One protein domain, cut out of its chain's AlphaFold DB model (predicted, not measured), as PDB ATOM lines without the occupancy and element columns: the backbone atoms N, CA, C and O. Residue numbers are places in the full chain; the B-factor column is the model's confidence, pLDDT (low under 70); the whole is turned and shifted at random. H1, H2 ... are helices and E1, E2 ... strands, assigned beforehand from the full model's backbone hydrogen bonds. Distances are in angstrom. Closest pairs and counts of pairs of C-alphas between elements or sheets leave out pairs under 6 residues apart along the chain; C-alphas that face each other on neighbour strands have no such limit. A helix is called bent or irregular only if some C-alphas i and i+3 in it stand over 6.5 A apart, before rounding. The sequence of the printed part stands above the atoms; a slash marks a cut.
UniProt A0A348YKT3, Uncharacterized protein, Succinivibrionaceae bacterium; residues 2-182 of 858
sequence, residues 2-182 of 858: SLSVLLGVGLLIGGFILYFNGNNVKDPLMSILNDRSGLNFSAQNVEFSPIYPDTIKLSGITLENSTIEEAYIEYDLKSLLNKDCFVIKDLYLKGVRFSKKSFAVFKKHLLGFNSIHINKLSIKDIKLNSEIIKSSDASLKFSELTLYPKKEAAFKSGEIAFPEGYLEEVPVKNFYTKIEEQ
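AT A GLANCE: This is residues 2 to 182 of the 858 residues of an uncharacterized protein of Succinivibrionaceae bacterium (UniProt A0A348YKT3). One long sheet of eight strands is folded lengthwise into an open trough: each strand bends sharply partway along, and the strands stand side by side along the trough's long axis. Three helices gather toward the E1 end, H1 at the mouth of the trough and H2 and H3 beside its open side, while E6, E7 and E8 make the far end without a helix. The printed part has 181 residues, with three named helices and eight named strands in the order H1 H2 E1 E2 E3 E4 H3 E5 E6 E7 E8, and its class is mixed, helices and strands. The mixed sheet has the order E1, E2, E3, E4, E5, E6, E7, E8, antiparallel but for the parallel pair E4 and E5. The whole is compact, with a radius of gyration of the C-alphas of 16.5 A, and elongated, spanning 55 by 33 by 30 A.

IN THESE COORDINATES: The longest strands by residues, 15 each, are E5, residues 115 to 129, which is 25.8 A from first to last C-alpha and bends by 102 degrees at residue 125, and E6, residues 133 to 147, which is 21.7 A from first to last C-alpha and bends by 119 degrees at residue 136. E4, residues 85 to 94, is 24.9 A and bends by 70 degrees at residue 89. E3, residues 67 to 75, bends by 70 degrees at residue 70. E2, residues 55 to 63, and E1, residues 41 to 48, each bend by 85 degrees, at residues 60 and 44. E7, residues 157 to 167, bends by 116 degrees at residue 164. E8, residues 170 to 181, is 25.3 A, bends by 96 degrees at residue 173, and ends with C-alpha 181 at (120.590, 113.845, 88.407). H1, residues 8 to 16, begins with C-alpha 8 at (95.965, 124.245, 78.736); it is neither bent nor irregular, but only just, with C-alphas 9 and 12 6.2 A apart. H2 is residues 26 to 37, 16.4 A. H3, residues 100 to 112, 20.0 A, is irregular: C-alphas 108 and 111 are 8.9 A apart.

HOW THE PARTS SIT: The sheet is twisted, its strands' lines turning by 66 degrees from edge to edge; E1 and E8 are the edge strands. E1 to E4 and E5 to E8 are two meanders, each strand the antiparallel neighbour of the one before. In the hairpin of E1 and E2, N 47 and O 57 are 2.8 A apart, within hydrogen-bond range; in that of E5 and E6, N 118 and O 145 are 2.8 A apart; in that of E7 and E8, N 158 and O 179 are 2.8 A apart. E4, H3 and E5 form a strand-helix-strand unit, two parallel neighbour strands with a helix between, and its crossover is right-handed; N 91 and O 120 are 2.8 A apart. H2 is on the sheet at a height of 7.0 A, over none of the strands; its closest C-alphas to E1 are those of Asn 34 and Phe 41, 5.9 A. H1 is on the sheet too, at the sheet's level, with a height of 1.1 A. H3 only grazes the sheet, with residues 102 to 110. H1 and H2, a helical hairpin, touch at Gly 8 and Leu 33, their closest C-alphas, 5.8 A, at a steep tilt of 44 degrees, opposite ways. H2, with residues 33 to 37 alone, touches H3, about perpendicular at 84 degrees; their closest C-alphas are those of Ser 37 and Leu 111, 4.7 A. H1 and H3 are close but not clearly touching. Each O i to N i+4 pair is within hydrogen-bond range in H2, against 3 of 5 in H1 and 7 of 9 in H3. E1 and E8 are apart.

THE WHOLE: The two C-alphas farthest apart are those of Tyr 19 and Val 170, 55.3 A. The printed part has no cut, and no link between named elements is long. The mean pLDDT of the printed part is 76.9; 39 residues are under 70, among them residues 2 to 26, and H1 has a mean of 36.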
ATOM      1  N   SER A   2     105.753 122.773  90.459       28.09
ATOM      2  CA  SER A   2     105.772 122.866  88.993       28.09
ATOM      3  C   SER A   2     105.132 124.205  88.517       28.09
ATOM      4  O   SER A   2     104.748 124.992  89.373       28.09
ATOM      5  N   LEU A   3     105.052 124.650  87.249       32.84
ATOM      6  CA  LEU A   3     104.918 124.071  85.891       32.84
ATOM      7  C   LEU A   3     103.490 123.662  85.441       32.84
ATOM      8  O   LEU A   3     102.886 124.391  84.666       32.84
ATOM      9  N   SER A   4     102.938 122.533  85.889       27.44
ATOM     10  CA  SER A   4     101.673 121.883  85.485       27.44
ATOM     11  C   SER A   4     100.340 122.659  85.414       27.44
ATOM     12  O   SER A   4      99.308 122.012  85.247       27.44
ATOM     13  N   VAL A   5     100.329 123.996  85.487       30.16
ATOM     14  CA  VAL A   5      99.188 124.863  85.114       30.16
ATOM     15  C   VAL A   5      99.519 125.833  83.949       30.16
ATOM     16  O   VAL A   5      98.686 126.625  83.544       30.16
ATOM     17  N   LEU A   6     100.669 125.710  83.276       31.44
ATOM     18  CA  LEU A   6     101.067 126.607  82.166       31.44
ATOM     19  C   LEU A   6     100.702 126.122  80.741       31.44
ATOM     20  O   LEU A   6     101.257 126.590  79.755       31.44
ATOM     21  N   LEU A   7      99.783 125.161  80.623       33.41
ATOM     22  CA  LEU A   7      99.745 124.224  79.488       33.41
ATOM     23  C   LEU A   7      98.434 124.214  78.681       33.41
ATOM     24  O   LEU A   7      98.439 124.248  77.456       33.41
ATOM     25  N   GLY A   8      97.284 124.200  79.360       32.44
ATOM     26  CA  GLY A   8      95.965 124.245  78.736       32.44
ATOM     27  C   GLY A   8      95.775 125.554  77.981       32.44
ATOM     28  O   GLY A   8      95.258 125.541  76.865       32.44
ATOM     29  N   VAL A   9      96.313 126.617  78.600       32.56
ATOM     30  CA  VAL A   9      96.895 127.837  78.021       32.56
ATOM     31  C   VAL A   9      97.167 127.699  76.526       32.56
ATOM     32  O   VAL A   9      96.362 128.118  75.695       32.56
ATOM     33  N   GLY A  10      98.298 127.087  76.182       34.34
ATOM     34  CA  GLY A  10      98.861 127.200  74.853       34.34
ATOM     35  C   GLY A  10      98.038 126.457  73.799       34.34
ATOM     36  O   GLY A  10      97.997 126.886  72.653       34.34
ATOM     37  N   LEU A  11      97.338 125.376  74.174       35.72
ATOM     38  CA  LEU A  11      96.631 124.505  73.225       35.72
ATOM     39  C   LEU A  11      95.499 125.257  72.558       35.72
ATOM     40  O   LEU A  11      95.362 125.242  71.336       35.72
ATOM     41  N   LEU A  12      94.716 125.961  73.364       34.44
ATOM     42  CA  LEU A  12      93.705 126.825  72.801       34.44
ATOM     43  C   LEU A  12      94.326 128.098  72.235       34.44
ATOM     44  O   LEU A  12      93.898 128.466  71.149       34.44
ATOM     45  N   ILE A  13      95.385 128.677  72.825       37.72
ATOM     46  CA  ILE A  13      96.079 129.834  72.222       37.72
ATOM     47  C   ILE A  13      96.534 129.554  70.777       37.72
ATOM     48  O   ILE A  13      96.274 130.375  69.903       37.72
ATOM     49  N   GLY A  14      97.066 128.366  70.479       39.78
ATOM     50  CA  GLY A  14      97.425 127.924  69.124       39.78
ATOM     51  C   GLY A  14      96.280 127.990  68.101       39.78
ATOM     52  O   GLY A  14      96.527 128.259  66.929       39.78
ATOM     53  N   GLY A  15      95.026 127.807  68.532       40.38
ATOM     54  CA  GLY A  15      93.826 128.043  67.711       40.38
ATOM     55  C   GLY A  15      93.233 129.457  67.838       40.38
ATOM     56  O   GLY A  15      92.493 129.905  66.967       40.38
ATOM     57  N   PHE A  16      93.566 130.170  68.910       40.16
ATOM     58  CA  PHE A  16      93.069 131.495  69.296       40.16
ATOM     59  C   PHE A  16      93.787 132.643  68.572       40.16
ATOM     60  O   PHE A  16      93.198 133.693  68.316       40.16
ATOM     61  N   ILE A  17      95.052 132.422  68.205       39.50
ATOM     62  CA  ILE A  17      95.911 133.336  67.430       39.50
ATOM     63  C   ILE A  17      95.276 133.736  66.092       39.50
ATOM     64  O   ILE A  17      95.492 134.844  65.610       39.50
ATOM     65  N   LEU A  18      94.438 132.869  65.519       39.69
ATOM     66  CA  LEU A  18      93.686 133.143  64.293       39.69
ATOM     67  C   LEU A  18      92.399 133.963  64.520       39.69
ATOM     68  O   LEU A  18      91.657 134.183  63.564       39.69
ATOM     69  N   TYR A  19      92.104 134.397  65.753       40.81
ATOM     70  CA  TYR A  19      90.833 135.052  66.088       40.81
ATOM     71  C   TYR A  19      90.927 136.258  67.044       40.81
ATOM     72  O   TYR A  19      90.011 137.080  67.057       40.81
ATOM     73  N   PHE A  20      92.000 136.409  67.833       41.53
ATOM     74  CA  PHE A  20      92.078 137.457  68.864       41.53
ATOM     75  C   PHE A  20      93.098 138.564  68.584       41.53
ATOM     76  O   PHE A  20      94.309 138.376  68.633       41.53
ATOM     77  N   ASN A  21      92.560 139.768  68.382       43.88
ATOM     78  CA  ASN A  21      93.301 141.025  68.436       43.88
ATOM     79  C   ASN A  21      93.795 141.288  69.879       43.88
ATOM     80  O   ASN A  21      93.105 140.951  70.846       43.88
ATOM     81  N   GLY A  22      94.976 141.898  70.023       48.53
ATOM     82  CA  GLY A  22      95.850 141.782  71.204       48.53
ATOM     83  C   GLY A  22      95.303 142.254  72.560       48.53
ATOM     84  O   GLY A  22      95.897 141.931  73.583       48.53
ATOM     85  N   ASN A  23      94.169 142.957  72.600       46.81
ATOM     86  CA  ASN A  23      93.607 143.509  73.839       46.81
ATOM     87  C   ASN A  23      92.639 142.558  74.575       46.81
ATOM     88  O   ASN A  23      92.390 142.759  75.761       46.81
ATOM     89  N   ASN A  24      92.101 141.524  73.911       58.25
ATOM     90  CA  ASN A  24      91.020 140.680  74.459       58.25
ATOM     91  C   ASN A  24      91.459 139.238  74.797       58.25
ATOM     92  O   ASN A  24      90.625 138.341  74.910       58.25
ATOM     93  N   VAL A  25      92.764 138.987  74.945       65.06
ATOM     94  CA  VAL A  25      93.308 137.621  75.114       65.06
ATOM     95  C   VAL A  25      93.018 137.016  76.497       65.06
ATOM     96  O   VAL A  25      92.988 135.796  76.654       65.06
ATOM     97  N   LYS A  26      92.775 137.867  77.496       69.31
ATOM     98  CA  LYS A  26      92.709 137.509  78.916       69.31
ATOM     99  C   LYS A  26      91.590 136.524  79.271       69.31
ATOM    100  O   LYS A  26      91.881 135.430  79.745       69.31
ATOM    101  N   ASP A  27      90.327 136.898  79.088       70.88
ATOM    102  CA  ASP A  27      89.222 136.196  79.761       70.88
ATOM    103  C   ASP A  27      89.000 134.752  79.269       70.88
ATOM    104  O   ASP A  27      88.857 133.859  80.112       70.88
ATOM    105  N   PRO A  28      89.060 134.448  77.952       70.00
ATOM    106  CA  PRO A  28      88.969 133.066  77.489       70.00
ATOM    107  C   PRO A  28      90.140 132.215  77.991       70.00
ATOM    108  O   PRO A  28      89.932 131.081  78.418       70.00
ATOM    109  N   LEU A  29      91.358 132.772  78.011       66.50
ATOM    110  CA  LEU A  29      92.541 132.100  78.545       66.50
ATOM    111  C   LEU A  29      92.349 131.711  80.022       66.50
ATOM    112  O   LEU A  29      92.656 130.575  80.388       66.50
ATOM    113  N   MET A  30      91.786 132.597  80.851       71.12
ATOM    114  CA  MET A  30      91.480 132.276  82.253       71.12
ATOM    115  C   MET A  30      90.452 131.134  82.372       71.12
ATOM    116  O   MET A  30      90.669 130.214  83.157       71.12
ATOM    117  N   SER A  31      89.382 131.125  81.563       71.75
ATOM    118  CA  SER A  31      88.408 130.012  81.543       71.75
ATOM    119  C   SER A  31      89.094 128.672  81.269       71.75
ATOM    120  O   SER A  31      88.966 127.722  82.035       71.75
ATOM    121  N   ILE A  32      89.910 128.630  80.216       68.31
ATOM    122  CA  ILE A  32      90.609 127.435  79.730       68.31
ATOM    123  C   ILE A  32      91.616 126.894  80.756       68.31
ATOM    124  O   ILE A  32      91.798 125.677  80.892       68.31
ATOM    125  N   LEU A  33      92.285 127.801  81.467       67.50
ATOM    126  CA  LEU A  33      93.151 127.495  82.600       67.50
ATOM    127  C   LEU A  33      92.373 126.825  83.732       67.50
ATOM    128  O   LEU A  33      92.808 125.784  84.230       67.50
ATOM    129  N   ASN A  34      91.217 127.374  84.100       69.50
ATOM    130  CA  ASN A  34      90.378 126.866  85.184       69.50
ATOM    131  C   ASN A  34      89.816 125.476  84.843       69.50
ATOM    132  O   ASN A  34      90.038 124.521  85.594       69.50
ATOM    133  N   ASP A  35      89.206 125.342  83.659       71.69
ATOM    134  CA  ASP A  35      88.581 124.112  83.148       71.69
ATOM    135  C   ASP A  35      89.533 122.908  83.157       71.69
ATOM    136  O   ASP A  35      89.135 121.776  83.442       71.69
ATOM    137  N   ARG A  36      90.812 123.138  82.834       68.56
ATOM    138  CA  ARG A  36      91.817 122.074  82.735       68.56
ATOM    139  C   ARG A  36      92.595 121.853  84.033       68.56
ATOM    140  O   ARG A  36      93.044 120.732  84.272       68.56
ATOM    141  N   SER A  37      92.819 122.886  84.851       65.12
ATOM    142  CA  SER A  37      93.701 122.788  86.030       65.12
ATOM    143  C   SER A  37      93.003 122.231  87.266       65.12
ATOM    144  O   SER A  37      93.665 121.635  88.117       65.12
ATOM    145  N   GLY A  38      91.684 122.433  87.372       67.50
ATOM    146  CA  GLY A  38      90.938 122.193  88.607       67.50
ATOM    147  C   GLY A  38      91.259 123.205  89.717       67.50
ATOM    148  O   GLY A  38      91.111 122.872  90.891       67.50
ATOM    149  N   LEU A  39      91.743 124.400  89.357       71.06
ATOM    150  CA  LEU A  39      92.116 125.493  90.257       71.06
ATOM    151  C   LEU A  39      91.625 126.827  89.685       71.06
ATOM    152  O   LEU A  39      91.705 127.047  88.480       71.06
ATOM    153  N   ASN A  40      91.175 127.739  90.546       76.94
ATOM    154  CA  ASN A  40      90.852 129.108  90.154       76.94
ATOM    155  C   ASN A  40      92.145 129.894  89.890       76.94
ATOM    156  O   ASN A  40      92.829 130.342  90.817       76.94
ATOM    157  N   PHE A  41      92.474 130.043  88.610       75.88
ATOM    158  CA  PHE A  41      93.532 130.887  88.082       75.88
ATOM    159  C   PHE A  41      92.968 132.268  87.715       75.88
ATOM    160  O   PHE A  41      91.908 132.389  87.096       75.88
ATOM    161  N   SER A  42      93.708 133.326  88.039       79.88
ATOM    162  CA  SER A  42      93.517 134.652  87.443       79.88
ATOM    163  C   SER A  42      94.868 135.343  87.246       79.88
ATOM    164  O   SER A  42      95.847 134.973  87.893       79.88
ATOM    165  N   ALA A  43      94.930 136.342  86.367       80.31
ATOM    166  CA  ALA A  43      96.085 137.226  86.218       80.31
ATOM    167  C   ALA A  43      95.624 138.685  86.113       80.31
ATOM    168  O   ALA A  43      94.544 138.969  85.582       80.31
ATOM    169  N   GLN A  44      96.445 139.624  86.582       84.31
ATOM    170  CA  GLN A  44      96.189 141.054  86.407       84.31
ATOM    171  C   GLN A  44      96.394 141.442  84.940       84.31
ATOM    172  O   GLN A  44      95.431 141.853  84.286       84.31
ATOM    173  N   ASN A  45      97.593 141.194  84.404       81.38
ATOM    174  CA  ASN A  45      97.969 141.530  83.029       81.38
ATOM    175  C   ASN A  45      98.327 140.274  82.222       81.38
ATOM    176  O   ASN A  45      98.853 139.298  82.765       81.38
ATOM    177  N   VAL A  46      98.057 140.330  80.916       78.62
ATOM    178  CA  VAL A  46      98.418 139.312  79.921       78.62
ATOM    179  C   VAL A  46      99.043 140.039  78.735       78.62
ATOM    180  O   VAL A  46      98.369 140.821  78.071       78.62
ATOM    181  N   GLU A  47     100.318 139.783  78.478       78.81
ATOM    182  CA  GLU A  47     101.063 140.291  77.329       78.81
ATOM    183  C   GLU A  47     101.271 139.138  76.338       78.81
ATOM    184  O   GLU A  47     101.840 138.095  76.670       78.81
ATOM    185  N   PHE A  48     100.784 139.319  75.112       73.56
ATOM    186  CA  PHE A  48     100.870 138.334  74.037       73.56
ATOM    187  C   PHE A  48     101.330 139.010  72.739       73.56
ATOM    188  O   PHE A  48     100.850 140.095  72.404       73.56
ATOM    189  N   SER A  49     102.235 138.367  71.996       66.75
ATOM    190  CA  SER A  49     102.741 138.878  70.720       66.75
ATOM    191  C   SER A  49     102.227 138.042  69.545       66.75
ATOM    192  O   SER A  49     102.667 136.906  69.378       66.75
ATOM    193  N   PRO A  50     101.385 138.596  68.649       61.06
ATOM    194  CA  PRO A  50     100.957 137.903  67.429       61.06
ATOM    195  C   PRO A  50     102.105 137.512  66.481       61.06
ATOM    196  O   PRO A  50     101.907 136.686  65.596       61.06
ATOM    197  N   ILE A  51     103.293 138.108  66.653       65.00
ATOM    198  CA  ILE A  51     104.507 137.816  65.873       65.00
ATOM    199  C   ILE A  51     105.283 136.626  66.471       65.00
ATOM    200  O   ILE A  51     105.949 135.903  65.734       65.00
ATOM    201  N   TYR A  52     105.148 136.386  67.781       72.50
ATOM    202  CA  TYR A  52     105.756 135.267  68.510       72.50
ATOM    203  C   TYR A  52     104.655 134.418  69.177       72.50
ATOM    204  O   TYR A  52     104.473 134.474  70.394       72.50
ATOM    205  N   PRO A  53     103.867 133.664  68.379       69.62
ATOM    206  CA  PRO A  53     102.687 132.916  68.838       69.62
ATOM    207  C   PRO A  53     102.966 131.820  69.880       69.62
ATOM    208  O   PRO A  53     102.050 131.309  70.524       69.62
ATOM    209  N   ASP A  54     104.226 131.436  70.028       76.25
ATOM    210  CA  ASP A  54     104.751 130.509  71.023       76.25
ATOM    211  C   ASP A  54     105.161 131.182  72.345       76.25
ATOM    212  O   ASP A  54     105.652 130.492  73.235       76.25
ATOM    213  N   THR A  55     104.964 132.497  72.496       81.94
ATOM    214  CA  THR A  55     105.444 133.284  73.643       81.94
ATOM    215  C   THR A  55     104.313 134.023  74.369       81.94
ATOM    216  O   THR A  55     103.519 134.739  73.756       81.94
ATOM    217  N   ILE A  56     104.260 133.900  75.701       82.44
ATOM    218  CA  ILE A  56     103.297 134.594  76.578       82.44
ATOM    219  C   ILE A  56     104.018 135.171  77.797       82.44
ATOM    220  O   ILE A  56     104.850 134.498  78.409       82.44
ATOM    221  N   LYS A  57     103.617 136.373  78.220       84.56
ATOM    222  CA  LYS A  57     103.958 136.946  79.524       84.56
ATOM    223  C   LYS A  57     102.695 137.254  80.341       84.56
ATOM    224  O   LYS A  57     101.674 137.685  79.814       84.56
ATOM    225  N   LEU A  58     102.759 137.004  81.645       82.38
ATOM    226  CA  LEU A  58     101.667 137.158  82.607       82.38
ATOM    227  C   LEU A  58     102.172 137.909  83.845       82.38
ATOM    228  O   LEU A  58     103.309 137.700  84.274       82.38
ATOM    229  N   SER A  59     101.326 138.738  84.459       85.75
ATOM    230  CA  SER A  59     101.676 139.471  85.688       85.75
ATOM    231  C   SER A  59     100.547 139.451  86.712       85.75
ATOM    232  O   SER A  59      99.369 139.493  86.347       85.75
ATOM    233  N   GLY A  60     100.907 139.409  87.996       84.06
ATOM    234  CA  GLY A  60      99.964 139.374  89.114       84.06
ATOM    235  C   GLY A  60      99.055 138.145  89.063       84.06
ATOM    236  O   GLY A  60      97.834 138.287  89.051       84.06
ATOM    237  N   ILE A  61      99.643 136.951  88.961       80.88
ATOM    238  CA  ILE A  61      98.906 135.685  88.894       80.88
ATOM    239  C   ILE A  61      98.449 135.270  90.294       80.88
ATOM    240  O   ILE A  61      99.242 135.265  91.238       80.88
ATOM    241  N   THR A  62      97.202 134.819  90.399       80.69
ATOM    242  CA  THR A  62      96.634 134.137  91.570       80.69
ATOM    243  C   THR A  62      96.199 132.721  91.195       80.69
ATOM    244  O   THR A  62      95.595 132.530  90.142       80.69
ATOM    245  N   LEU A  63      96.451 131.740  92.062       73.19
ATOM    246  CA  LEU A  63      96.117 130.326  91.857       73.19
ATOM    247  C   LEU A  63      95.616 129.713  93.178       73.19
ATOM    248  O   LEU A  63      96.395 129.146  93.960       73.19
ATOM    249  N   GLU A  64      94.314 129.844  93.436       77.12
ATOM    250  CA  GLU A  64      93.743 129.715  94.789       77.12
ATOM    251  C   GLU A  64      94.558 130.571  95.790       77.12
ATOM    252  O   GLU A  64      94.940 131.701  95.492       77.12
ATOM    253  N   ASN A  65      94.915 130.008  96.949       80.25
ATOM    254  CA  ASN A  65      95.761 130.618  97.980       80.25
ATOM    255  C   ASN A  65      97.259 130.673  97.585       80.25
ATOM    256  O   ASN A  65      98.123 130.331  98.394       80.25
ATOM    257  N   SER A  66      97.585 131.010  96.335       80.00
ATOM    258  CA  SER A  66      98.962 131.134  95.837       80.00
ATOM    259  C   SER A  66      99.116 132.317  94.888       80.00
ATOM    260  O   SER A  66      98.176 132.639  94.163       80.00
ATOM    261  N   THR A  67     100.311 132.906  94.825       84.94
ATOM    262  CA  THR A  67     100.630 134.018  93.918       84.94
ATOM    263  C   THR A  67     101.948 133.821  93.167       84.94
ATOM    264  O   THR A  67     102.854 133.115  93.623       84.94
ATOM    265  N   ILE A  68     102.041 134.458  91.998       84.69
ATOM    266  CA  ILE A  68     103.264 134.630  91.204       84.69
ATOM    267  C   ILE A  68     103.250 136.075  90.685       84.69
ATOM    268  O   ILE A  68     102.255 136.504  90.101       84.69
ATOM    269  N   GLU A  69     104.325 136.833  90.893       87.81
ATOM    270  CA  GLU A  69     104.404 138.235  90.448       87.81
ATOM    271  C   GLU A  69     104.457 138.343  88.921       87.81
ATOM    272  O   GLU A  69     103.739 139.145  88.323       87.81
ATOM    273  N   GLU A  70     105.290 137.515  88.295       88.19
ATOM    274  CA  GLU A  70     105.570 137.529  86.862       88.19
ATOM    275  C   GLU A  70     105.828 136.100  86.371       88.19
ATOM    276  O   GLU A  70     106.511 135.319  87.038       88.19
ATOM    277  N   ALA A  71     105.295 135.762  85.197       83.69
ATOM    278  CA  ALA A  71     105.632 134.541  84.476       83.69
ATOM    279  C   ALA A  71     105.871 134.847  82.994       83.69
ATOM    280  O   ALA A  71     105.117 135.605  82.385       83.69
ATOM    281  N   TYR A  72     106.888 134.222  82.408       86.75
ATOM    282  CA  TYR A  72     107.174 134.230  80.974       86.75
ATOM    283  C   TYR A  72     107.309 132.783  80.492       86.75
ATOM    284  O   TYR A  72     107.926 131.958  81.170       86.75
ATOM    285  N   ILE A  73     106.703 132.479  79.346       84.88
ATOM    286  CA  ILE A  73     106.533 131.120  78.833       84.88
ATOM    287  C   ILE A  73     106.809 131.120  77.327       84.88
ATOM    288  O   ILE A  73     106.078 131.775  76.585       84.88
ATOM    289  N   GLU A  74     107.802 130.352  76.878       86.00
ATOM    290  CA  GLU A  74     108.042 130.050  75.459       86.00
ATOM    291  C   GLU A  74     107.843 128.546  75.215       86.00
ATOM    292  O   GLU A  74     108.484 127.731  75.879       86.00
ATOM    293  N   TYR A  75     106.970 128.138  74.289       82.00
ATOM    294  CA  TYR A  75     106.500 126.747  74.201       82.00
ATOM    295  C   TYR A  75     106.352 126.181  72.781       82.00
ATOM    296  O   TYR A  75     106.145 126.903  71.816       82.00
ATOM    297  N   ASP A  76     106.416 124.858  72.619       83.00
ATOM    298  CA  ASP A  76     106.203 124.238  71.308       83.00
ATOM    299  C   ASP A  76     104.711 124.043  70.987       83.00
ATOM    300  O   ASP A  76     104.021 123.216  71.585       83.00
ATOM    301  N   LEU A  77     104.238 124.757  69.961       75.88
ATOM    302  CA  LEU A  77     102.860 124.738  69.453       75.88
ATOM    303  C   LEU A  77     102.348 123.351  69.004       75.88
ATOM    304  O   LEU A  77     101.134 123.175  68.893       75.88
ATOM    305  N   LYS A  78     103.220 122.364  68.742       77.75
ATOM    306  CA  LYS A  78     102.821 121.023  68.262       77.75
ATOM    307  C   LYS A  78     102.590 120.025  69.393       77.75
ATOM    308  O   LYS A  78     101.522 119.421  69.457       77.75
ATOM    309  N   SER A  79     103.572 119.857  70.276       76.62
ATOM    310  CA  SER A  79     103.519 118.989  71.465       76.62
ATOM    311  C   SER A  79     102.294 119.305  72.322       76.62
ATOM    312  O   SER A  79     101.592 118.429  72.800       76.62
ATOM    313  N   LEU A  80     101.965 120.585  72.371       68.00
ATOM    314  CA  LEU A  80     100.803 121.197  72.980       68.00
ATOM    315  C   LEU A  80      99.453 120.656  72.497       68.00
ATOM    316  O   LEU A  80      98.563 120.437  73.315       68.00
ATOM    317  N   LEU A  81      99.297 120.424  71.189       68.75
ATOM    318  CA  LEU A  81      98.103 119.815  70.586       68.75
ATOM    319  C   LEU A  81      97.981 118.315  70.920       68.75
ATOM    320  O   LEU A  81      96.899 117.746  70.760       68.75
ATOM    321  N   ASN A  82      99.052 117.685  71.413       70.00
ATOM    322  CA  ASN A  82      99.065 116.309  71.895       70.00
ATOM    323  C   ASN A  82      98.827 116.254  73.419       70.00
ATOM    324  O   ASN A  82      99.407 117.014  74.183       70.00
ATOM    325  N   LYS A  83      98.002 115.313  73.892       69.56
ATOM    326  CA  LYS A  83      97.753 115.110  75.332       69.56
ATOM    327  C   LYS A  83      98.864 114.331  76.053       69.56
ATOM    328  O   LYS A  83      98.870 114.296  77.281       69.56
ATOM    329  N   ASP A  84      99.795 113.704  75.336       81.50
ATOM    330  CA  ASP A  84     100.808 112.849  75.973       81.50
ATOM    331  C   ASP A  84     101.952 113.626  76.634       81.50
ATOM    332  O   ASP A  84     102.285 113.383  77.796       81.50
ATOM    333  N   CYS A  85     102.558 114.562  75.909       83.88
ATOM    334  CA  CYS A  85     103.661 115.374  76.404       83.88
ATOM    335  C   CYS A  85     103.672 116.729  75.707       83.88
ATOM    336  O   CYS A  85     103.592 116.795  74.481       83.88
ATOM    337  N   PHE A  86     103.842 117.786  76.496       83.88
ATOM    338  CA  PHE A  86     104.115 119.132  76.012       83.88
ATOM    339  C   PHE A  86     105.497 119.601  76.429       83.88
ATOM    340  O   PHE A  86     105.965 119.295  77.527       83.88
ATOM    341  N   VAL A  87     106.087 120.399  75.548       84.88
ATOM    342  CA  VAL A  87     107.414 120.978  75.676       84.88
ATOM    343  C   VAL A  87     107.301 122.490  75.873       84.88
ATOM    344  O   VAL A  87     106.870 123.217  74.976       84.88
ATOM    345  N   ILE A  88     107.751 122.974  77.031       84.75
ATOM    346  CA  ILE A  88     108.143 124.374  77.216       84.75
ATOM    347  C   ILE A  88     109.633 124.484  76.896       84.75
ATOM    348  O   ILE A  88     110.446 123.747  77.447       84.75
ATOM    349  N   LYS A  89     110.005 125.432  76.042       88.56
ATOM    350  CA  LYS A  89     111.404 125.734  75.736       88.56
ATOM    351  C   LYS A  89     112.037 126.526  76.886       88.56
ATOM    352  O   LYS A  89     113.076 126.125  77.401       88.56
ATOM    353  N   ASP A  90     111.376 127.597  77.331       89.31
ATOM    354  CA  ASP A  90     111.821 128.430  78.454       89.31
ATOM    355  C   ASP A  90     110.645 128.813  79.370       89.31
ATOM    356  O   ASP A  90     109.602 129.282  78.906       89.31
ATOM    357  N   LEU A  91     110.812 128.607  80.676       87.25
ATOM    358  CA  LEU A  91     109.887 129.040  81.720       87.25
ATOM    359  C   LEU A  91     110.620 129.919  82.728       87.25
ATOM    360  O   LEU A  91     111.422 129.422  83.518       87.25
ATOM    361  N   TYR A  92     110.264 131.200  82.777       89.12
ATOM    362  CA  TYR A  92     110.676 132.106  83.842       89.12
ATOM    363  C   TYR A  92     109.508 132.430  84.788       89.12
ATOM    364  O   TYR A  92     108.398 132.706  84.337       89.12
ATOM    365  N   LEU A  93     109.758 132.406  86.101       86.69
ATOM    366  CA  LEU A  93     108.804 132.742  87.168       86.69
ATOM    367  C   LEU A  93     109.465 133.664  88.209       86.69
ATOM    368  O   LEU A  93     110.612 133.428  88.586       86.69
ATOM    369  N   LYS A  94     108.734 134.650  88.742       89.94
ATOM    370  CA  LYS A  94     109.197 135.566  89.806       89.94
ATOM    371  C   LYS A  94     108.196 135.669  90.963       89.94
ATOM    372  O   LYS A  94     106.988 135.557  90.747       89.94
ATOM    373  N   GLY A  95     108.681 135.925  92.181       86.62
ATOM    374  CA  GLY A  95     107.836 136.278  93.330       86.62
ATOM    375  C   GLY A  95     106.927 135.135  93.773       86.62
ATOM    376  O   GLY A  95     105.750 135.323  94.076       86.62
ATOM    377  N   VAL A  96     107.447 133.911  93.714       82.94
ATOM    378  CA  VAL A  96     106.636 132.696  93.800       82.94
ATOM    379  C   VAL A  96     106.241 132.386  95.247       82.94
ATOM    380  O   VAL A  96     107.090 132.128  96.108       82.94
ATOM    381  N   ARG A  97     104.932 132.351  95.521       83.19
ATOM    382  CA  ARG A  97     104.348 132.035  96.836       83.19
ATOM    383  C   ARG A  97     103.265 130.966  96.669       83.19
ATOM    384  O   ARG A  97     102.113 131.269  96.383       83.19
ATOM    385  N   PHE A  98     103.644 129.697  96.826       72.56
ATOM    386  CA  PHE A  98     102.784 128.543  96.529       72.56
ATOM    387  C   PHE A  98     102.297 127.797  97.778       72.56
ATOM    388  O   PHE A  98     103.099 127.403  98.625       72.56
ATOM    389  N   SER A  99     100.994 127.504  97.855       75.38
ATOM    390  CA  SER A  99     100.430 126.657  98.915       75.38
ATOM    391  C   SER A  99     100.623 125.157  98.631       75.38
ATOM    392  O   SER A  99     100.494 124.703  97.487       75.38
ATOM    393  N   LYS A 100     100.857 124.350  99.683       71.31
ATOM    394  CA  LYS A 100     100.939 122.875  99.574       71.31
ATOM    395  C   LYS A 100      99.663 122.274  98.948       71.31
ATOM    396  O   LYS A 100      99.755 121.346  98.148       71.31
ATOM    397  N   LYS A 101      98.481 122.836  99.253       76.12
ATOM    398  CA  LYS A 101      97.181 122.390  98.714       76.12
ATOM    399  C   LYS A 101      97.054 122.670  97.213       76.12
ATOM    400  O   LYS A 101      96.717 121.755  96.465       76.12
ATOM    401  N   SER A 102      97.379 123.890  96.773       70.00
ATOM    402  CA  SER A 102      97.410 124.248  95.348       70.00
ATOM    403  C   SER A 102      98.354 123.308  94.591       70.00
ATOM    404  O   SER A 102      97.966 122.758  93.567       70.00
ATOM    405  N   PHE A 103      99.550 123.027  95.133       72.00
ATOM    406  CA  PHE A 103     100.527 122.129  94.497       72.00
ATOM    407  C   PHE A 103     100.020 120.690  94.345       72.00
ATOM    408  O   PHE A 103     100.217 120.086  93.293       72.00
ATOM    409  N   ALA A 104      99.337 120.141  95.350       72.25
ATOM    410  CA  ALA A 104      98.818 118.776  95.283       72.25
ATOM    411  C   ALA A 104      97.774 118.596  94.162       72.25
ATOM    412  O   ALA A 104      97.848 117.627  93.405       72.25
ATOM    413  N   VAL A 105      96.839 119.542  94.004       73.44
ATOM    414  CA  VAL A 105      95.831 119.519  92.923       73.44
ATOM    415  C   VAL A 105      96.506 119.666  91.554       73.44
ATOM    416  O   VAL A 105      96.332 118.830  90.670       73.44
ATOM    417  N   PHE A 106      97.365 120.671  91.428       72.69
ATOM    418  CA  PHE A 106      98.169 120.995  90.250       72.69
ATOM    419  C   PHE A 106      99.002 119.792  89.754       72.69
ATOM    420  O   PHE A 106      98.926 119.412  88.584       72.69
ATOM    421  N   LYS A 107      99.735 119.117  90.657       72.12
ATOM    422  CA  LYS A 107     100.543 117.916  90.359       72.12
ATOM    423  C   LYS A 107      99.689 116.667  90.079       72.12
ATOM    424  O   LYS A 107     100.130 115.774  89.360       72.12
ATOM    425  N   LYS A 108      98.473 116.585  90.627       75.38
ATOM    426  CA  LYS A 108      97.523 115.491  90.362       75.38
ATOM    427  C   LYS A 108      96.911 115.582  88.963       75.38
ATOM    428  O   LYS A 108      96.703 114.540  88.349       75.38
ATOM    429  N   HIS A 109      96.587 116.789  88.494       71.81
ATOM    430  CA  HIS A 109      95.822 116.989  87.257       71.81
ATOM    431  C   HIS A 109      96.687 117.254  86.014       71.81
ATOM    432  O   HIS A 109      96.257 116.899  84.922       71.81
ATOM    433  N   LEU A 110      97.872 117.864  86.157       71.25
ATOM    434  CA  LEU A 110      98.763 118.264  85.052       71.25
ATOM    435  C   LEU A 110      98.052 118.914  83.838       71.25
ATOM    436  O   LEU A 110      98.454 118.687  82.702       71.25
ATOM    437  N   LEU A 111      96.965 119.671  84.045       70.44
ATOM    438  CA  LEU A 111      96.102 120.213  82.975       70.44
ATOM    439  C   LEU A 111      95.527 119.183  81.973       70.44
ATOM    440  O   LEU A 111      95.090 119.554  80.879       70.44
ATOM    441  N   GLY A 112      95.518 117.899  82.333       71.62
ATOM    442  CA  GLY A 112      95.083 116.801  81.471       71.62
ATOM    443  C   GLY A 112      96.167 116.221  80.555       71.62
ATOM    444  O   GLY A 112      95.807 115.566  79.578       71.62
ATOM    445  N   PHE A 113      97.454 116.451  80.850       78.19
ATOM    446  CA  PHE A 113      98.587 115.896  80.099       78.19
ATOM    447  C   PHE A 113      99.257 114.729  80.844       78.19
ATOM    448  O   PHE A 113      99.389 114.759  82.071       78.19
ATOM    449  N   ASN A 114      99.707 113.703  80.113       83.62
ATOM    450  CA  ASN A 114     100.352 112.517  80.708       83.62
ATOM    451  C   ASN A 114     101.778 112.799  81.219       83.62
ATOM    452  O   ASN A 114     102.273 112.093  82.099       83.62
ATOM    453  N   SER A 115     102.435 113.827  80.685       85.44
ATOM    454  CA  SER A 115     103.746 114.319  81.110       85.44
ATOM    455  C   SER A 115     103.965 115.759  80.642       85.44
ATOM    456  O   SER A 115     103.236 116.261  79.784       85.44
ATOM    457  N   ILE A 116     104.944 116.449  81.232       84.38
ATOM    458  CA  ILE A 116     105.293 117.823  80.852       84.38
ATOM    459  C   ILE A 116     106.800 118.000  80.933       84.38
ATOM    460  O   ILE A 116     107.371 117.732  81.985       84.38
ATOM    461  N   HIS A 117     107.412 118.495  79.867       89.75
ATOM    462  CA  HIS A 117     108.844 118.727  79.759       89.75
ATOM    463  C   HIS A 117     109.138 120.235  79.669       89.75
ATOM    464  O   HIS A 117     108.461 120.963  78.943       89.75
ATOM    465  N   ILE A 118     110.140 120.708  80.409       88.31
ATOM    466  CA  ILE A 118     110.755 122.029  80.245       88.31
ATOM    467  C   ILE A 118     112.218 121.835  79.852       88.31
ATOM    468  O   ILE A 118     112.979 121.265  80.632       88.31
ATOM    469  N   ASN A 119     112.647 122.413  78.731       91.00
ATOM    470  CA  ASN A 119     114.063 122.440  78.364       91.00
ATOM    471  C   ASN A 119     114.851 123.346  79.330       91.00
ATOM    472  O   ASN A 119     115.909 122.942  79.808       91.00
ATOM    473  N   LYS A 120     114.323 124.534  79.674       93.75
ATOM    474  CA  LYS A 120     114.915 125.484  80.636       93.75
ATOM    475  C   LYS A 120     113.881 126.126  81.576       93.75
ATOM    476  O   LYS A 120     112.947 126.786  81.137       93.75
ATOM    477  N   LEU A 121     114.064 125.961  82.885       90.06
ATOM    478  CA  LEU A 121     113.293 126.599  83.960       90.06
ATOM    479  C   LEU A 121     114.181 127.603  84.700       90.06
ATOM    480  O   LEU A 121     115.356 127.342  84.956       90.06
ATOM    481  N   SER A 122     113.622 128.741  85.097       92.56
ATOM    482  CA  SER A 122     114.249 129.719  85.985       92.56
ATOM    483  C   SER A 122     113.199 130.340  86.907       92.56
ATOM    484  O   SER A 122     112.274 131.004  86.454       92.56
ATOM    485  N   ILE A 123     113.334 130.133  88.211       91.44
ATOM    486  CA  ILE A 123     112.474 130.716  89.241       91.44
ATOM    487  C   ILE A 123     113.311 131.687  90.067       91.44
ATOM    488  O   ILE A 123     114.386 131.316  90.532       91.44
ATOM    489  N   LYS A 124     112.810 132.903  90.281       92.69
ATOM    490  CA  LYS A 124     113.368 133.879  91.220       92.69
ATOM    491  C   LYS A 124     112.426 134.136  92.388       92.69
ATOM    492  O   LYS A 124     111.204 133.997  92.273       92.69
ATOM    493  N   ASP A 125     113.026 134.550  93.495       90.75
ATOM    494  CA  ASP A 125     112.364 135.010  94.710       90.75
ATOM    495  C   ASP A 125     111.371 133.971  95.279       90.75
ATOM    496  O   ASP A 125     110.281 134.324  95.730       90.75
ATOM    497  N   ILE A 126     111.701 132.671  95.236       88.00
ATOM    498  CA  ILE A 126     110.845 131.587  95.753       88.00
ATOM    499  C   ILE A 126     111.167 131.251  97.213       88.00
ATOM    500  O   ILE A 126     112.319 131.038  97.584       88.00
ATOM    501  N   LYS A 127     110.121 131.117  98.040       87.31
ATOM    502  CA  LYS A 127     110.263 130.613  99.410       87.31
ATOM    503  C   LYS A 127     110.485 129.095  99.411       87.31
ATOM    504  O   LYS A 127     109.588 128.339  99.031       87.31
ATOM    505  N   LEU A 128     111.650 128.661  99.887       86.62
ATOM    506  CA  LEU A 128     111.977 127.272 100.211       86.62
ATOM    507  C   LEU A 128     111.660 126.988 101.684       86.62
ATOM    508  O   LEU A 128     111.866 127.837 102.550       86.62
ATOM    509  N   ASN A 129     111.114 125.804 101.957       83.75
ATOM    510  CA  ASN A 129     110.726 125.373 103.301       83.75
ATOM    511  C   ASN A 129     110.590 123.837 103.346       83.75
ATOM    512  O   ASN A 129     109.476 123.309 103.454       83.75
ATOM    513  N   SER A 130     111.714 123.137 103.191       82.31
ATOM    514  CA  SER A 130     111.867 121.716 103.539       82.31
ATOM    515  C   SER A 130     112.602 121.580 104.880       82.31
ATOM    516  O   SER A 130     113.013 122.582 105.462       82.31
ATOM    517  N   GLU A 131     112.761 120.351 105.377       77.44
ATOM    518  CA  GLU A 131     113.616 120.082 106.544       77.44
ATOM    519  C   GLU A 131     115.089 120.432 106.265       77.44
ATOM    520  O   GLU A 131     115.744 121.015 107.121       77.44
ATOM    521  N   ILE A 132     115.579 120.171 105.044       82.19
ATOM    522  CA  ILE A 132     116.981 120.408 104.661       82.19
ATOM    523  C   ILE A 132     117.248 121.871 104.255       82.19
ATOM    524  O   ILE A 132     118.326 122.372 104.540       82.19
ATOM    525  N   ILE A 133     116.320 122.580 103.592       88.06
ATOM    526  CA  ILE A 133     116.556 123.956 103.100       88.06
ATOM    527  C   ILE A 133     115.368 124.883 103.397       88.06
ATOM    528  O   ILE A 133     114.241 124.663 102.932       88.06
ATOM    529  N   LYS A 134     115.652 125.991 104.092       91.94
ATOM    530  CA  LYS A 134     114.690 127.051 104.441       91.94
ATOM    531  C   LYS A 134     115.234 128.410 103.971       91.94
ATOM    532  O   LYS A 134     116.293 128.827 104.421       91.94
ATOM    533  N   SER A 135     114.528 129.119 103.089       93.44
ATOM    534  CA  SER A 135     114.900 130.480 102.638       93.44
ATOM    535  C   SER A 135     113.678 131.223 102.078       93.44
ATOM    536  O   SER A 135     112.739 130.595 101.592       93.44
ATOM    537  N   SER A 136     113.643 132.553 102.157       89.88
ATOM    538  CA  SER A 136     112.522 133.407 101.718       89.88
ATOM    539  C   SER A 136     112.506 133.729 100.217       89.88
ATOM    540  O   SER A 136     111.450 134.058  99.662       89.88
ATOM    541  N   ASP A 137     113.670 133.663  99.586       91.75
ATOM    542  CA  ASP A 137     114.027 134.446  98.400       91.75
ATOM    543  C   ASP A 137     115.080 133.721  97.544       91.75
ATOM    544  O   ASP A 137     115.956 134.319  96.924       91.75
ATOM    545  N   ALA A 138     114.967 132.394  97.474       93.38
ATOM    546  CA  ALA A 138     115.845 131.582  96.649       93.38
ATOM    547  C   ALA A 138     115.617 131.811  95.148       93.38
ATOM    548  O   ALA A 138     114.522 132.145  94.687       93.38
ATOM    549  N   SER A 139     116.660 131.545  94.370       94.75
ATOM    550  CA  SER A 139     116.606 131.358  92.925       94.75
ATOM    551  C   SER A 139     116.880 129.894  92.580       94.75
ATOM    552  O   SER A 139     117.789 129.272  93.127       94.75
ATOM    553  N   LEU A 140     116.098 129.348  91.652       93.81
ATOM    554  CA  LEU A 140     116.230 127.986  91.139       93.81
ATOM    555  C   LEU A 140     116.360 128.028  89.617       93.81
ATOM    556  O   LEU A 140     115.622 128.761  88.959       93.81
ATOM    557  N   LYS A 141     117.205 127.187  89.032       94.88
ATOM    558  CA  LYS A 141     117.159 126.868  87.598       94.88
ATOM    559  C   LYS A 141     117.121 125.359  87.418       94.88
ATOM    560  O   LYS A 141     117.697 124.646  88.229       94.88
ATOM    561  N   PHE A 142     116.478 124.877  86.360       93.00
ATOM    562  CA  PHE A 142     116.516 123.463  85.975       93.00
ATOM    563  C   PHE A 142     116.571 123.321  84.455       93.00
ATOM    564  O   PHE A 142     116.005 124.147  83.742       93.00
ATOM    565  N   SER A 143     117.214 122.259  83.977       93.81
ATOM    566  CA  SER A 143     117.290 121.893  82.562       93.81
ATOM    567  C   SER A 143     116.670 120.513  82.342       93.81
ATOM    568  O   SER A 143     116.890 119.605  83.149       93.81
ATOM    569  N   GLU A 144     115.931 120.342  81.245       93.12
ATOM    570  CA  GLU A 144     115.238 119.092  80.872       93.12
ATOM    571  C   GLU A 144     114.259 118.566  81.957       93.12
ATOM    572  O   GLU A 144     114.058 117.357  82.108       93.12
ATOM    573  N   LEU A 145     113.661 119.463  82.753       90.12
ATOM    574  CA  LEU A 145     112.761 119.110  83.855       90.12
ATOM    575  C   LEU A 145     111.478 118.466  83.317       90.12
ATOM    576  O   LEU A 145     110.651 119.129  82.692       90.12
ATOM    577  N   THR A 146     111.276 117.190  83.636       87.88
ATOM    578  CA  THR A 146     110.115 116.401  83.231       87.88
ATOM    579  C   THR A 146     109.244 116.037  84.433       87.88
ATOM    580  O   THR A 146     109.707 115.479  85.429       87.88
ATOM    581  N   LEU A 147     107.950 116.337  84.334       85.25
ATOM    582  CA  LEU A 147     106.932 116.008  85.327       85.25
ATOM    583  C   LEU A 147     106.037 114.866  84.881       85.25
ATOM    584  O   LEU A 147     105.679 114.758  83.708       85.25
ATOM    585  N   TYR A 148     105.529 114.147  85.878       83.50
ATOM    586  CA  TYR A 148     104.529 113.104  85.713       83.50
ATOM    587  C   TYR A 148     103.396 113.253  86.742       83.50
ATOM    588  O   TYR A 148     103.631 113.742  87.855       83.50
ATOM    589  N   PRO A 149     102.165 112.807  86.428       77.12
ATOM    590  CA  PRO A 149     101.089 112.742  87.402       77.12
ATOM    591  C   PRO A 149     101.492 111.785  88.525       77.12
ATOM    592  O   PRO A 149     101.856 110.636  88.274       77.12
ATOM    593  N   LYS A 150     101.412 112.253  89.773       73.19
ATOM    594  CA  LYS A 150     101.688 111.496  91.015       73.19
ATOM    595  C   LYS A 150     103.113 110.937  91.225       73.19
ATOM    596  O   LYS A 150     103.440 110.704  92.382       73.19
ATOM    597  N   LYS A 151     103.960 110.753  90.203       77.69
ATOM    598  CA  LYS A 151     105.380 110.369  90.393       77.69
ATOM    599  C   LYS A 151     106.239 111.570  90.808       77.69
ATOM    600  O   LYS A 151     105.736 112.682  90.982       77.69
ATOM    601  N   GLU A 152     107.535 111.360  90.979       75.44
ATOM    602  CA  GLU A 152     108.514 112.435  91.167       75.44
ATOM    603  C   GLU A 152     108.784 113.201  89.860       75.44
ATOM    604  O   GLU A 152     108.204 112.895  88.814       75.44
ATOM    605  N   ALA A 153     109.592 114.256  89.946       81.56
ATOM    606  CA  ALA A 153     110.038 115.036  88.797       81.56
ATOM    607  C   ALA A 153     111.496 114.678  88.503       81.56
ATOM    608  O   ALA A 153     112.305 114.715  89.423       81.56
ATOM    609  N   ALA A 154     111.809 114.363  87.248       85.62
ATOM    610  CA  ALA A 154     113.172 114.077  86.800       85.62
ATOM    611  C   ALA A 154     113.758 115.312  86.106       85.62
ATOM    612  O   ALA A 154     113.019 116.044  85.445       85.62
ATOM    613  N   PHE A 155     115.058 115.564  86.221       90.62
ATOM    614  CA  PHE A 155     115.724 116.711  85.592       90.62
ATOM    615  C   PHE A 155     117.164 116.367  85.219       90.62
ATOM    616  O   PHE A 155     117.827 115.615  85.914       90.62
ATOM    617  N   LYS A 156     117.703 116.939  84.139       92.62
ATOM    618  CA  LYS A 156     119.098 116.659  83.755       92.62
ATOM    619  C   LYS A 156     120.091 117.403  84.646       92.62
ATOM    620  O   LYS A 156     121.102 116.844  85.063       92.62
ATOM    621  N   SER A 157     119.807 118.671  84.920       94.38
ATOM    622  CA  SER A 157     120.602 119.499  85.824       94.38
ATOM    623  C   SER A 157     119.767 120.613  86.445       94.38
ATOM    624  O   SER A 157     118.683 120.937  85.958       94.38
ATOM    625  N   GLY A 158     120.277 121.218  87.511       94.06
ATOM    626  CA  GLY A 158     119.713 122.409  88.121       94.06
ATOM    627  C   GLY A 158     120.748 123.236  88.872       94.06
ATOM    628  O   GLY A 158     121.868 122.793  89.116       94.06
ATOM    629  N   GLU A 159     120.352 124.451  89.227       96.19
ATOM    630  CA  GLU A 159     121.112 125.376  90.063       96.19
ATOM    631  C   GLU A 159     120.210 125.848  91.205       96.19
ATOM    632  O   GLU A 159     119.036 126.158  90.975       96.19
ATOM    633  N   ILE A 160     120.748 125.929  92.418       94.56
ATOM    634  CA  ILE A 160     120.057 126.457  93.598       94.56
ATOM    635  C   ILE A 160     120.933 127.556  94.193       94.56
ATOM    636  O   ILE A 160     122.122 127.339  94.416       94.56
ATOM    637  N   ALA A 161     120.350 128.727  94.445       96.69
ATOM    638  CA  ALA A 161     121.041 129.859  95.051       96.69
ATOM    639  C   ALA A 161     120.135 130.592  96.050       96.69
ATOM    640  O   ALA A 161     118.954 130.785  95.755       96.69
ATOM    641  N   PHE A 162     120.657 131.051  97.188       96.06
ATOM    642  CA  PHE A 162     119.950 131.995  98.065       96.06
ATOM    643  C   PHE A 162     120.912 132.844  98.917       96.06
ATOM    644  O   PHE A 162     121.934 132.329  99.373       96.06
ATOM    645  N   PRO A 163     120.612 134.139  99.147       94.94
ATOM    646  CA  PRO A 163     121.521 135.036  99.859       94.94
ATOM    647  C   PRO A 163     121.546 134.760 101.367       94.94
ATOM    648  O   PRO A 163     122.618 134.798 101.961       94.94
ATOM    649  N   GLU A 164     120.403 134.433 101.975       95.88
ATOM    650  CA  GLU A 164     120.286 134.045 103.385       95.88
ATOM    651  C   GLU A 164     119.258 132.915 103.565       95.88
ATOM    652  O   GLU A 164     118.295 132.776 102.798       95.88
ATOM    653  N   GLY A 165     119.472 132.071 104.574       94.06
ATOM    654  CA  GLY A 165     118.584 130.959 104.895       94.06
ATOM    655  C   GLY A 165     119.160 130.023 105.952       94.06
ATOM    656  O   GLY A 165     120.047 130.396 106.719       94.06
ATOM    657  N   TYR A 166     118.653 128.793 105.968       91.19
ATOM    658  CA  TYR A 166     119.124 127.708 106.824       91.19
ATOM    659  C   TYR A 166     119.338 126.430 106.010       91.19
ATOM    660  O   TYR A 166     118.527 126.109 105.130       91.19
ATOM    661  N   LEU A 167     120.405 125.705 106.351       88.44
ATOM    662  CA  LEU A 167     120.687 124.339 105.918       88.44
ATOM    663  C   LEU A 167     120.509 123.426 107.141       88.44
ATOM    664  O   LEU A 167     121.219 123.581 108.131       88.44
ATOM    665  N   GLU A 168     119.520 122.535 107.103       84.38
ATOM    666  CA  GLU A 168     118.950 121.885 108.293       84.38
ATOM    667  C   GLU A 168     118.567 122.946 109.353       84.38
ATOM    668  O   GLU A 168     117.664 123.746 109.090       84.38
ATOM    669  N   GLU A 169     119.244 123.022 110.505       83.44
ATOM    670  CA  GLU A 169     119.083 124.118 111.489       83.44
ATOM    671  C   GLU A 169     120.266 125.111 111.521       83.44
ATOM    672  O   GLU A 169     120.259 126.071 112.295       83.44
ATOM    673  N   VAL A 170     121.278 124.938 110.663       86.50
ATOM    674  CA  VAL A 170     122.441 125.835 110.576       86.50
ATOM    675  C   VAL A 170     122.054 127.123 109.833       86.50
ATOM    676  O   VAL A 170     121.597 127.029 108.692       86.50
ATOM    677  N   PRO A 171     122.247 128.328 110.407       90.88
ATOM    678  CA  PRO A 171     122.052 129.593 109.695       90.88
ATOM    679  C   PRO A 171     123.199 129.843 108.707       90.88
ATOM    680  O   PRO A 171     124.374 129.739 109.067       90.88
ATOM    681  N   VAL A 172     122.866 130.189 107.463       94.06
ATOM    682  CA  VAL A 172     123.821 130.236 106.342       94.06
ATOM    683  C   VAL A 172     123.572 131.427 105.415       94.06
ATOM    684  O   VAL A 172     122.448 131.929 105.305       94.06
ATOM    685  N   LYS A 173     124.624 131.872 104.721       96.25
ATOM    686  CA  LYS A 173     124.566 132.947 103.718       96.25
ATOM    687  C   LYS A 173     125.224 132.533 102.403       96.25
ATOM    688  O   LYS A 173     126.037 131.613 102.388       96.25
ATOM    689  N   ASN A 174     124.896 133.241 101.323       95.88
ATOM    690  CA  ASN A 174     125.468 133.072  99.982       95.88
ATOM    691  C   ASN A 174     125.496 131.608  99.502       95.88
ATOM    692  O   ASN A 174     126.474 131.165  98.911       95.88
ATOM    693  N   PHE A 175     124.431 130.850  99.766       96.38
ATOM    694  CA  PHE A 175     124.338 129.465  99.316       96.38
ATOM    695  C   PHE A 175     124.301 129.416  97.788       96.38
ATOM    696  O   PHE A 175     123.442 130.056  97.171       96.38
ATOM    697  N   TYR A 176     125.167 128.604  97.191       96.94
ATOM    698  CA  TYR A 176     125.144 128.247  95.778       96.94
ATOM    699  C   TYR A 176     125.461 126.762  95.596       96.94
ATOM    700  O   TYR A 176     126.304 126.210  96.297       96.94
ATOM    701  N   THR A 177     124.795 126.101  94.647       96.44
ATOM    702  CA  THR A 177     125.200 124.775  94.163       96.44
ATOM    703  C   THR A 177     124.595 124.450  92.796       96.44
ATOM    704  O   THR A 177     123.498 124.908  92.452       96.44
ATOM    705  N   LYS A 178     125.286 123.602  92.030       96.25
ATOM    706  CA  LYS A 178     124.769 122.925  90.835       96.25
ATOM    707  C   LYS A 178     124.525 121.450  91.139       96.25
ATOM    708  O   LYS A 178     125.363 120.787  91.747       96.25
ATOM    709  N   ILE A 179     123.402 120.930  90.656       94.56
ATOM    710  CA  ILE A 179     122.974 119.543  90.864       94.56
ATOM    711  C   ILE A 179     122.759 118.870  89.505       94.56
ATOM    712  O   ILE A 179     122.085 119.427  88.641       94.56
ATOM    713  N   GLU A 180     123.290 117.665  89.311       94.75
ATOM    714  CA  GLU A 180     123.031 116.799  88.150       94.75
ATOM    715  C   GLU A 180     122.375 115.498  88.629       94.75
ATOM    716  O   GLU A 180     122.882 114.852  89.549       94.75
ATOM    717  N   GLU A 181     121.250 115.099  88.031       89.94
ATOM    718  CA  GLU A 181     120.590 113.845  88.407       89.94
ATOM    719  C   GLU A 181     121.325 112.638  87.809       89.94
ATOM    720  O   GLU A 181     121.678 112.615  86.627       89.94
ATOM    721  N   GLN A 182     121.534 111.611  88.629       89.00
ATOM    722  CA  GLN A 182     122.012 110.292  88.219       89.00
ATOM    723  C   GLN A 182     121.001 109.225  88.667       89.00
ATOM    724  O   GLN A 182     119.997 109.547  89.305       89.00
TER     725      GLN A 182